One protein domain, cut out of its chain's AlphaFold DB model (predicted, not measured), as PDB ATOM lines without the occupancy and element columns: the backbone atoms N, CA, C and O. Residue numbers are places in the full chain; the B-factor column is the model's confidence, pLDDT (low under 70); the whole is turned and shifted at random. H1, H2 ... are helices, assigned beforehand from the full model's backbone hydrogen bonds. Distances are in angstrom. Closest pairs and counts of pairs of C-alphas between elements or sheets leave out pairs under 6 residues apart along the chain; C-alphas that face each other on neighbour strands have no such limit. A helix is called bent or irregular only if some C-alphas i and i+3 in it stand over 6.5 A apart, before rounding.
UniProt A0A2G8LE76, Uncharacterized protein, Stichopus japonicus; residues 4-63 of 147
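What this domain is: This is residues 4 to 63 of the 147 residues of an uncharacterized protein of Stichopus japonicus (UniProt A0A2G8LE76). The longest helix, H3, and the helix H1 run side by side in opposite directions as the two long sides of a narrow, loosely filled frame; H2 slants across one end between them, and the short H4 lies at the other end, with the last residues, 58 to 63, following it. The contacts between the helices are few, and the two long helices come close only near the end where H4 lies. The printed part has 60 residues with four named helices, H1, H2, H3 and H4 in that order along the chain, and no named strand; its class is all helix. It is only just loose, close to compact, with a radius of gyration of the C-alphas of 12.8 A, and its C-alphas span 43 by 20 by 14 A.

Where its parts are: Start with the longest helix, H3, residues 32 to 46. Find C-alpha 32 at (-20.496, -46.018, -18.259); from there H3 runs 20.1 A to C-alpha 46 at (-27.293, -32.622, -31.549). Near its end it is irregular, but only just: C-alphas 43 and 46 are 6.6 A apart, and its line is a rough one. Go back along the chain to H2, residues 22 to 30, which measures 12.5 A from its first to its last C-alpha. Before it comes H1, residues 8 to 20; look for its C-alpha 8 at (-28.613, -23.988, -32.638), from which it runs 18.3 A to C-alpha 20. After H3, look for H4, residues 54 to 57, which ends with C-alpha 57 at (-37.306, -29.459, -32.106).

How they stand to each other: Take H3 first and look across to H1. The two are close but not clearly touching; their closest C-alphas, those of Arg 12 and Ile 46, are 6.4 A apart. They run opposite ways at a shallow tilt of 14 degrees, with their centres 13.1 A apart. Now look at the beginning of H3, where H2 and H3 touch only at the corner by their link, and only just, with 3 pairs of C-alphas within 8 A. Here H3 touches H2 with residues 34 to 35 alone, and the closest C-alphas, those of Val 28 and Gln 35, are 5.3 A apart. H2 and H3 run opposite ways at a steep tilt of 56 degrees. From H2, look to H1: they are close but not clearly touching, the closest C-alphas being those of Leu 18 and Thr 24, 6.8 A apart. H1 and H2 run the same way at a steep tilt of 59 degrees. At the other end you will find H4 close to H3 but not clearly touching it, with the closest C-alphas, those of Tyr 45 and Ala 54, 6.5 A apart. H4 is also close to H1 but not clearly touching it; their closest C-alphas, those of Leu 8 and Ala 54, are 7.6 A apart. H2 and H4 are apart. In H1, H2 and H3 every pair of O i and N i+4 is within hydrogen-bond range; H4, with 4 residues, is too short for such a pair, and its one pair of O i and N i+3 is within range.

The domain as a whole: The two C-alphas farthest apart are those of Gly 30 and Asp 63, 43.0 A. The first and last printed C-alphas, those of Gly 4 and Asp 63, are 12.7 A apart. The printed part has no cut. The links from H1 to H2 and from H2 to H3 are tight, with one residue each, and the link from H3 to H4, with 7 residues, is short. The mean pLDDT of the printed part is 90.4, and no printed residue is under 70.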
ATOM      1  N   GLY A   4     -35.064 -25.458 -27.351       86.62
ATOM      2  CA  GLY A   4     -35.499 -25.179 -28.722       86.62
ATOM      3  C   GLY A   4     -35.592 -23.686 -29.058       86.62
ATOM      4  O   GLY A   4     -35.623 -23.337 -30.232       86.62
ATOM      5  N   TYR A   5     -35.614 -22.802 -28.054       87.62
ATOM      6  CA  TYR A   5     -35.638 -21.345 -28.232       87.62
ATOM      7  C   TYR A   5     -34.244 -20.716 -28.250       87.62
ATOM      8  O   TYR A   5     -34.134 -19.493 -28.247       87.62
ATOM      9  N   LEU A   6     -33.187 -21.525 -28.217       90.00
ATOM     10  CA  LEU A   6     -31.817 -21.044 -28.292       90.00
ATOM     11  C   LEU A   6     -31.270 -21.205 -29.717       90.00
ATOM     12  O   LEU A   6     -31.662 -22.144 -30.422       90.00
ATOM     13  N   PRO A   7     -30.335 -20.334 -30.133       91.00
ATOM     14  CA  PRO A   7     -29.603 -20.506 -31.380       91.00
ATOM     15  C   PRO A   7     -28.938 -21.882 -31.421       91.00
ATOM     16  O   PRO A   7     -28.250 -22.273 -30.475       91.00
ATOM     17  N   LEU A   8     -29.111 -22.614 -32.524       90.62
ATOM     18  CA  LEU A   8     -28.613 -23.988 -32.638       90.62
ATOM     19  C   LEU A   8     -27.091 -24.075 -32.449       90.62
ATOM     20  O   LEU A   8     -26.603 -24.984 -31.780       90.62
ATOM     21  N   ALA A   9     -26.352 -23.099 -32.984       89.88
ATOM     22  CA  ALA A   9     -24.905 -23.009 -32.814       89.88
ATOM     23  C   ALA A   9     -24.504 -22.944 -31.332       89.88
ATOM     24  O   ALA A   9     -23.594 -23.655 -30.907       89.88
ATOM     25  N   LEU A  10     -25.232 -22.160 -30.532       90.12
ATOM     26  CA  LEU A  10     -24.990 -22.053 -29.097       90.12
ATOM     27  C   LEU A  10     -25.326 -23.356 -28.369       90.12
ATOM     28  O   LEU A  10     -24.576 -23.781 -27.499       90.12
ATOM     29  N   VAL A  11     -26.437 -24.004 -28.729       91.88
ATOM     30  CA  VAL A  11     -26.812 -25.298 -28.138       91.88
ATOM     31  C   VAL A  11     -25.710 -26.331 -28.366       91.88
ATOM     32  O   VAL A  11     -25.310 -27.013 -27.427       91.88
ATOM     33  N   ARG A  12     -25.181 -26.409 -29.591       92.06
ATOM     34  CA  ARG A  12     -24.093 -27.328 -29.951       92.06
ATOM     35  C   ARG A  12     -22.798 -27.013 -29.216       92.06
ATOM     36  O   ARG A  12     -22.155 -27.931 -28.716       92.06
ATOM     37  N   LEU A  13     -22.431 -25.737 -29.138       91.69
ATOM     38  CA  LEU A  13     -21.234 -25.294 -28.429       91.69
ATOM     39  C   LEU A  13     -21.322 -25.639 -26.939       91.69
ATOM     40  O   LEU A  13     -20.458 -26.346 -26.431       91.69
ATOM     41  N   ASN A  14     -22.415 -25.260 -26.276       91.25
ATOM     42  CA  ASN A  14     -22.613 -25.537 -24.854       91.25
ATOM     43  C   ASN A  14     -22.699 -27.042 -24.563       91.25
ATOM     44  O   ASN A  14     -22.228 -27.494 -23.524       91.25
ATOM     45  N   PHE A  15     -23.297 -27.830 -25.464       92.88
ATOM     46  CA  PHE A  15     -23.333 -29.283 -25.321       92.88
ATOM     47  C   PHE A  15     -21.927 -29.886 -25.389       92.88
ATOM     48  O   PHE A  15     -21.585 -30.718 -24.553       92.88
ATOM     49  N   ARG A  16     -21.095 -29.434 -26.338       92.06
ATOM     50  CA  ARG A  16     -19.694 -29.863 -26.439       92.06
ATOM     51  C   ARG A  16     -18.911 -29.482 -25.191       92.06
ATOM     52  O   ARG A  16     -18.274 -30.350 -24.613       92.06
ATOM     53  N   GLU A  17     -19.024 -28.236 -24.733       93.06
ATOM     54  CA  GLU A  17     -18.365 -27.780 -23.504       93.06
ATOM     55  C   GLU A  17     -18.777 -28.613 -22.286       93.06
ATOM     56  O   GLU A  17     -17.921 -29.042 -21.511       93.06
ATOM     57  N   LEU A  18     -20.078 -28.890 -22.138       91.62
ATOM     58  CA  LEU A  18     -20.605 -29.751 -21.082       91.62
ATOM     59  C   LEU A  18     -20.009 -31.160 -21.174       91.62
ATOM     60  O   LEU A  18     -19.564 -31.692 -20.160       91.62
ATOM     61  N   ALA A  19     -19.992 -31.750 -22.370       90.94
ATOM     62  CA  ALA A  19     -19.472 -33.091 -22.597       90.94
ATOM     63  C   ALA A  19     -17.967 -33.173 -22.306       90.94
ATOM     64  O   ALA A  19     -17.519 -34.144 -21.702       90.94
ATOM     65  N   THR A  20     -17.182 -32.152 -22.663       91.00
ATOM     66  CA  THR A  20     -15.722 -32.126 -22.460       91.00
ATOM     67  C   THR A  20     -15.290 -31.663 -21.070       91.00
ATOM     68  O   THR A  20     -14.110 -31.752 -20.739       91.00
ATOM     69  N   ASN A  21     -16.204 -31.148 -20.246       93.94
ATOM     70  CA  ASN A  21     -15.862 -30.629 -18.924       93.94
ATOM     71  C   ASN A  21     -15.261 -31.728 -18.032       93.94
ATOM     72  O   ASN A  21     -15.797 -32.831 -17.941       93.94
ATOM     73  N   ASN A  22     -14.196 -31.394 -17.300       92.12
ATOM     74  CA  ASN A  22     -13.541 -32.273 -16.332       92.12
ATOM     75  C   ASN A  22     -14.515 -32.905 -15.324       92.12
ATOM     76  O   ASN A  22     -14.337 -34.061 -14.949       92.12
ATOM     77  N   SER A  23     -15.543 -32.177 -14.873       91.06
ATOM     78  CA  SER A  23     -16.557 -32.733 -13.964       91.06
ATOM     79  C   SER A  23     -17.379 -33.835 -14.638       91.06
ATOM     80  O   SER A  23     -17.536 -34.917 -14.076       91.06
ATOM     81  N   THR A  24     -17.844 -33.588 -15.863       90.75
ATOM     82  CA  THR A  24     -18.586 -34.556 -16.677       90.75
ATOM     83  C   THR A  24     -17.724 -35.762 -17.023       90.75
ATOM     84  O   THR A  24     -18.181 -36.890 -16.878       90.75
ATOM     85  N   GLN A  25     -16.463 -35.554 -17.401       91.00
ATOM     86  CA  GLN A  25     -15.527 -36.633 -17.722       91.00
ATOM     87  C   GLN A  25     -15.245 -37.530 -16.510       91.00
ATOM     88  O   GLN A  25     -15.236 -38.751 -16.636       91.00
ATOM     89  N   ARG A  26     -15.113 -36.952 -15.307       91.69
ATOM     90  CA  ARG A  26     -15.008 -37.729 -14.059       91.69
ATOM     91  C   ARG A  26     -16.259 -38.567 -13.790       91.69
ATOM     92  O   ARG A  26     -16.139 -39.721 -13.390       91.69
ATOM     93  N   LEU A  27     -17.449 -38.007 -14.021       90.75
ATOM     94  CA  LEU A  27     -18.711 -38.743 -13.881       90.75
ATOM     95  C   LEU A  27     -18.818 -39.871 -14.912       90.75
ATOM     96  O   LEU A  27     -19.195 -40.983 -14.567       90.75
ATOM     97  N   VAL A  28     -18.441 -39.608 -16.159       92.69
ATOM     98  CA  VAL A  28     -18.433 -40.602 -17.238       92.69
ATOM     99  C   VAL A  28     -17.468 -41.750 -16.931       92.69
ATOM    100  O   VAL A  28     -17.834 -42.907 -17.123       92.69
ATOM    101  N   ALA A  29     -16.288 -41.457 -16.374       90.25
ATOM    102  CA  ALA A  29     -15.322 -42.477 -15.965       90.25
ATOM    103  C   ALA A  29     -15.853 -43.398 -14.849       90.25
ATOM    104  O   ALA A  29     -15.545 -44.586 -14.838       90.25
ATOM    105  N   GLY A  30     -16.661 -42.864 -13.926       91.94
ATOM    106  CA  GLY A  30     -17.291 -43.648 -12.856       91.94
ATOM    107  C   GLY A  30     -18.576 -44.372 -13.273       91.94
ATOM    108  O   GLY A  30     -18.960 -45.348 -12.634       91.94
ATOM    109  N   TYR A  31     -19.244 -43.913 -14.336       94.06
ATOM    110  CA  TYR A  31     -20.566 -44.390 -14.743       94.06
ATOM    111  C   TYR A  31     -20.660 -44.551 -16.271       94.06
ATOM    112  O   TYR A  31     -21.068 -43.615 -16.966       94.06
ATOM    113  N   PRO A  32     -20.405 -45.756 -16.817       90.25
ATOM    114  CA  PRO A  32     -20.496 -46.018 -18.259       90.25
ATOM    115  C   PRO A  32     -21.868 -45.689 -18.872       90.25
ATOM    116  O   PRO A  32     -21.958 -45.258 -20.021       90.25
ATOM    117  N   ALA A  33     -22.951 -45.821 -18.098       93.69
ATOM    118  CA  ALA A  33     -24.298 -45.435 -18.525       93.69
ATOM    119  C   ALA A  33     -24.417 -43.929 -18.834       93.69
ATOM    120  O   ALA A  33     -25.160 -43.538 -19.732       93.69
ATOM    121  N   MET A  34     -23.651 -43.079 -18.139       91.94
ATOM    122  CA  MET A  34     -23.605 -41.642 -18.415       91.94
ATOM    123  C   MET A  34     -22.961 -41.365 -19.777       91.94
ATOM    124  O   MET A  34     -23.444 -40.513 -20.523       91.94
ATOM    125  N   GLN A  35     -21.924 -42.128 -20.141       92.19
ATOM    126  CA  GLN A  35     -21.322 -42.054 -21.473       92.19
ATOM    127  C   GLN A  35     -22.340 -42.404 -22.557       92.19
ATOM    128  O   GLN A  35     -22.499 -41.665 -23.525       92.19
ATOM    129  N   GLN A  36     -23.062 -43.513 -22.367       94.06
ATOM    130  CA  GLN A  36     -24.088 -43.966 -23.305       94.06
ATOM    131  C   GLN A  36     -25.205 -42.930 -23.453       94.06
ATOM    132  O   GLN A  36     -25.664 -42.682 -24.564       94.06
ATOM    133  N   PHE A  37     -25.609 -42.284 -22.359       94.12
ATOM    134  CA  PHE A  37     -26.620 -41.232 -22.387       94.12
ATOM    135  C   PHE A  37     -26.162 -39.986 -23.158       94.12
ATOM    136  O   PHE A  37     -26.908 -39.478 -23.998       94.12
ATOM    137  N   ILE A  38     -24.935 -39.507 -22.921       93.69
ATOM    138  CA  ILE A  38     -24.371 -38.366 -23.662       93.69
ATOM    139  C   ILE A  38     -24.263 -38.709 -25.151       93.69
ATOM    140  O   ILE A  38     -24.716 -37.925 -25.986       93.69
ATOM    141  N   GLN A  39     -23.758 -39.900 -25.483       93.38
ATOM    142  CA  GLN A  39     -23.653 -40.362 -26.866       93.38
ATOM    143  C   GLN A  39     -25.028 -40.498 -27.527       93.38
ATOM    144  O   GLN A  39     -25.204 -40.132 -28.687       93.38
ATOM    145  N   TYR A  40     -26.025 -40.994 -26.793       94.94
ATOM    146  CA  TYR A  40     -27.402 -41.067 -27.269       94.94
ATOM    147  C   TYR A  40     -27.933 -39.673 -27.612       94.94
ATOM    148  O   TYR A  40     -28.467 -39.488 -28.706       94.94
ATOM    149  N   LEU A  41     -27.767 -38.689 -26.722       93.38
ATOM    150  CA  LEU A  41     -28.194 -37.314 -26.985       93.38
ATOM    151  C   LEU A  41     -27.480 -36.721 -28.200       93.38
ATOM    152  O   LEU A  41     -28.129 -36.104 -29.046       93.38
ATOM    153  N   GLU A  42     -26.171 -36.939 -28.311       93.19
ATOM    154  CA  GLU A  42     -25.380 -36.464 -29.439       93.19
ATOM    155  C   GLU A  42     -25.863 -37.062 -30.765       93.19
ATOM    156  O   GLU A  42     -26.150 -36.320 -31.708       93.19
ATOM    157  N   ASN A  43     -26.018 -38.385 -30.812       94.06
ATOM    158  CA  ASN A  43     -26.398 -39.131 -32.011       94.06
ATOM    159  C   ASN A  43     -27.850 -38.896 -32.424       94.06
ATOM    160  O   ASN A  43     -28.186 -39.083 -33.585       94.06
ATOM    161  N   ASN A  44     -28.729 -38.535 -31.492       93.94
ATOM    162  CA  ASN A  44     -30.145 -38.379 -31.794       93.94
ATOM    163  C   ASN A  44     -30.539 -36.919 -32.021       93.94
ATOM    164  O   ASN A  44     -31.293 -36.667 -32.951       93.94
ATOM    165  N   TYR A  45     -30.041 -35.970 -31.221       91.69
ATOM    166  CA  TYR A  45     -30.586 -34.604 -31.180       91.69
ATOM    167  C   TYR A  45     -29.601 -33.500 -31.582       91.69
ATOM    168  O   TYR A  45     -30.040 -32.443 -32.034       91.69
ATOM    169  N   ILE A  46     -28.294 -33.693 -31.379       92.00
ATOM    170  CA  ILE A  46     -27.293 -32.622 -31.549       92.00
ATOM    171  C   ILE A  46     -26.627 -32.679 -32.926       92.00
ATOM    172  O   ILE A  46     -26.471 -31.638 -33.580       92.00
ATOM    173  N   SER A  47     -26.245 -33.886 -33.353       89.06
ATOM    174  CA  SER A  47     -25.582 -34.150 -34.629       89.06
ATOM    175  C   SER A  47     -26.463 -33.767 -35.816       89.06
ATOM    176  O   SER A  47     -27.679 -33.934 -35.774       89.06
ATOM    177  N   ASP A  48     -25.846 -33.286 -36.898       85.12
ATOM    178  CA  ASP A  48     -26.561 -32.944 -38.138       85.12
ATOM    179  C   ASP A  48     -27.277 -34.158 -38.753       85.12
ATOM    180  O   ASP A  48     -28.387 -34.023 -39.258       85.12
ATOM    181  N   ASN A  49     -26.685 -35.350 -38.622       86.00
ATOM    182  CA  ASN A  49     -27.223 -36.615 -39.135       86.00
ATOM    183  C   ASN A  49     -27.968 -37.429 -38.066       86.00
ATOM    184  O   ASN A  49     -28.047 -38.652 -38.165       86.00
ATOM    185  N   GLY A  50     -28.444 -36.778 -37.002       88.25
ATOM    186  CA  GLY A  50     -29.144 -37.482 -35.937       88.25
ATOM    187  C   GLY A  50     -30.551 -37.930 -36.327       88.25
ATOM    188  O   GLY A  50     -31.185 -37.340 -37.201       88.25
ATOM    189  N   ASN A  51     -31.065 -38.949 -35.634       91.12
ATOM    190  CA  ASN A  51     -32.425 -39.464 -35.859       91.12
ATOM    191  C   ASN A  51     -33.515 -38.391 -35.672       91.12
ATOM    192  O   ASN A  51     -34.573 -38.463 -36.295       91.12
ATOM    193  N   PHE A  52     -33.262 -37.396 -34.816       90.81
ATOM    194  CA  PHE A  52     -34.141 -36.259 -34.564       90.81
ATOM    195  C   PHE A  52     -33.427 -34.952 -34.931       90.81
ATOM    196  O   PHE A  52     -32.881 -34.264 -34.057       90.81
ATOM    197  N   PRO A  53     -33.436 -34.580 -36.222       88.50
ATOM    198  CA  PRO A  53     -32.753 -33.384 -36.694       88.50
ATOM    199  C   PRO A  53     -33.251 -32.126 -35.976       88.50
ATOM    200  O   PRO A  53     -34.421 -32.021 -35.591       88.50
ATOM    201  N   ALA A  54     -32.362 -31.140 -35.826       88.38
ATOM    202  CA  ALA A  54     -32.638 -29.888 -35.120       88.38
ATOM    203  C   ALA A  54     -33.892 -29.173 -35.625       88.38
ATOM    204  O   ALA A  54     -34.610 -28.552 -34.851       88.38
ATOM    205  N   GLN A  55     -34.198 -29.321 -36.908       85.56
ATOM    206  CA  GLN A  55     -35.386 -28.791 -37.548       85.56
ATOM    207  C   GLN A  55     -36.664 -29.261 -36.857       85.56
ATOM    208  O   GLN A  55     -37.612 -28.496 -36.865       85.56
ATOM    209  N   LEU A  56     -36.725 -30.457 -36.259       85.56
ATOM    210  CA  LEU A  56     -37.930 -30.965 -35.588       85.56
ATOM    211  C   LEU A  56     -38.213 -30.273 -34.251       85.56
ATOM    212  O   LEU A  56     -39.378 -30.074 -33.909       85.56
ATOM    213  N   TRP A  57     -37.172 -29.914 -33.496       86.44
ATOM    214  CA  TRP A  57     -37.306 -29.459 -32.106       86.44
ATOM    215  C   TRP A  57     -36.847 -28.013 -31.869       86.44
ATOM    216  O   TRP A  57     -37.273 -27.381 -30.898       86.44
ATOM    217  N   ASN A  58     -35.992 -27.466 -32.732       89.56
ATOM    218  CA  ASN A  58     -35.531 -26.089 -32.657       89.56
ATOM    219  C   ASN A  58     -36.552 -25.156 -33.318       89.56
ATOM    220  O   ASN A  58     -36.944 -25.319 -34.473       89.56
ATOM    221  N   VAL A  59     -36.985 -24.159 -32.555       88.31
ATOM    222  CA  VAL A  59     -38.011 -23.183 -32.932       88.31
ATOM    223  C   VAL A  59     -37.453 -21.760 -32.969       88.31
ATOM    224  O   VAL A  59     -38.221 -20.819 -33.145       88.31
ATOM    225  N   PHE A  60     -36.139 -21.575 -32.811       89.44
ATOM    226  CA  PHE A  60     -35.518 -20.252 -32.721       89.44
ATOM    227  C   PHE A  60     -35.789 -19.394 -33.967       89.44
ATOM    228  O   PHE A  60     -36.183 -18.234 -33.848       89.44
ATOM    229  N   HIS A  61     -35.655 -19.995 -35.153       86.56
ATOM    230  CA  HIS A  61     -35.938 -19.352 -36.442       86.56
ATOM    231  C   HIS A  61     -37.369 -19.578 -36.953       86.56
ATOM    232  O   HIS A  61     -37.696 -19.111 -38.039       86.56
ATOM    233  N   ARG A  62     -38.226 -20.290 -36.211       81.56
ATOM    234  CA  ARG A  62     -39.608 -20.540 -36.637       81.56
ATOM    235  C   ARG A  62     -40.525 -19.393 -36.237       81.56
ATOM    236  O   ARG A  62     -40.322 -18.729 -35.215       81.56
ATOM    237  N   ASP A  63     -41.592 -19.234 -37.008       73.00
ATOM    238  CA  ASP A  63     -42.689 -18.367 -36.615       73.00
ATOM    239  C   ASP A  63     -43.398 -18.914 -35.382       73.00
ATOM    240  O   ASP A  63     -43.555 -20.118 -35.159       73.00
TER     241      ASP A  63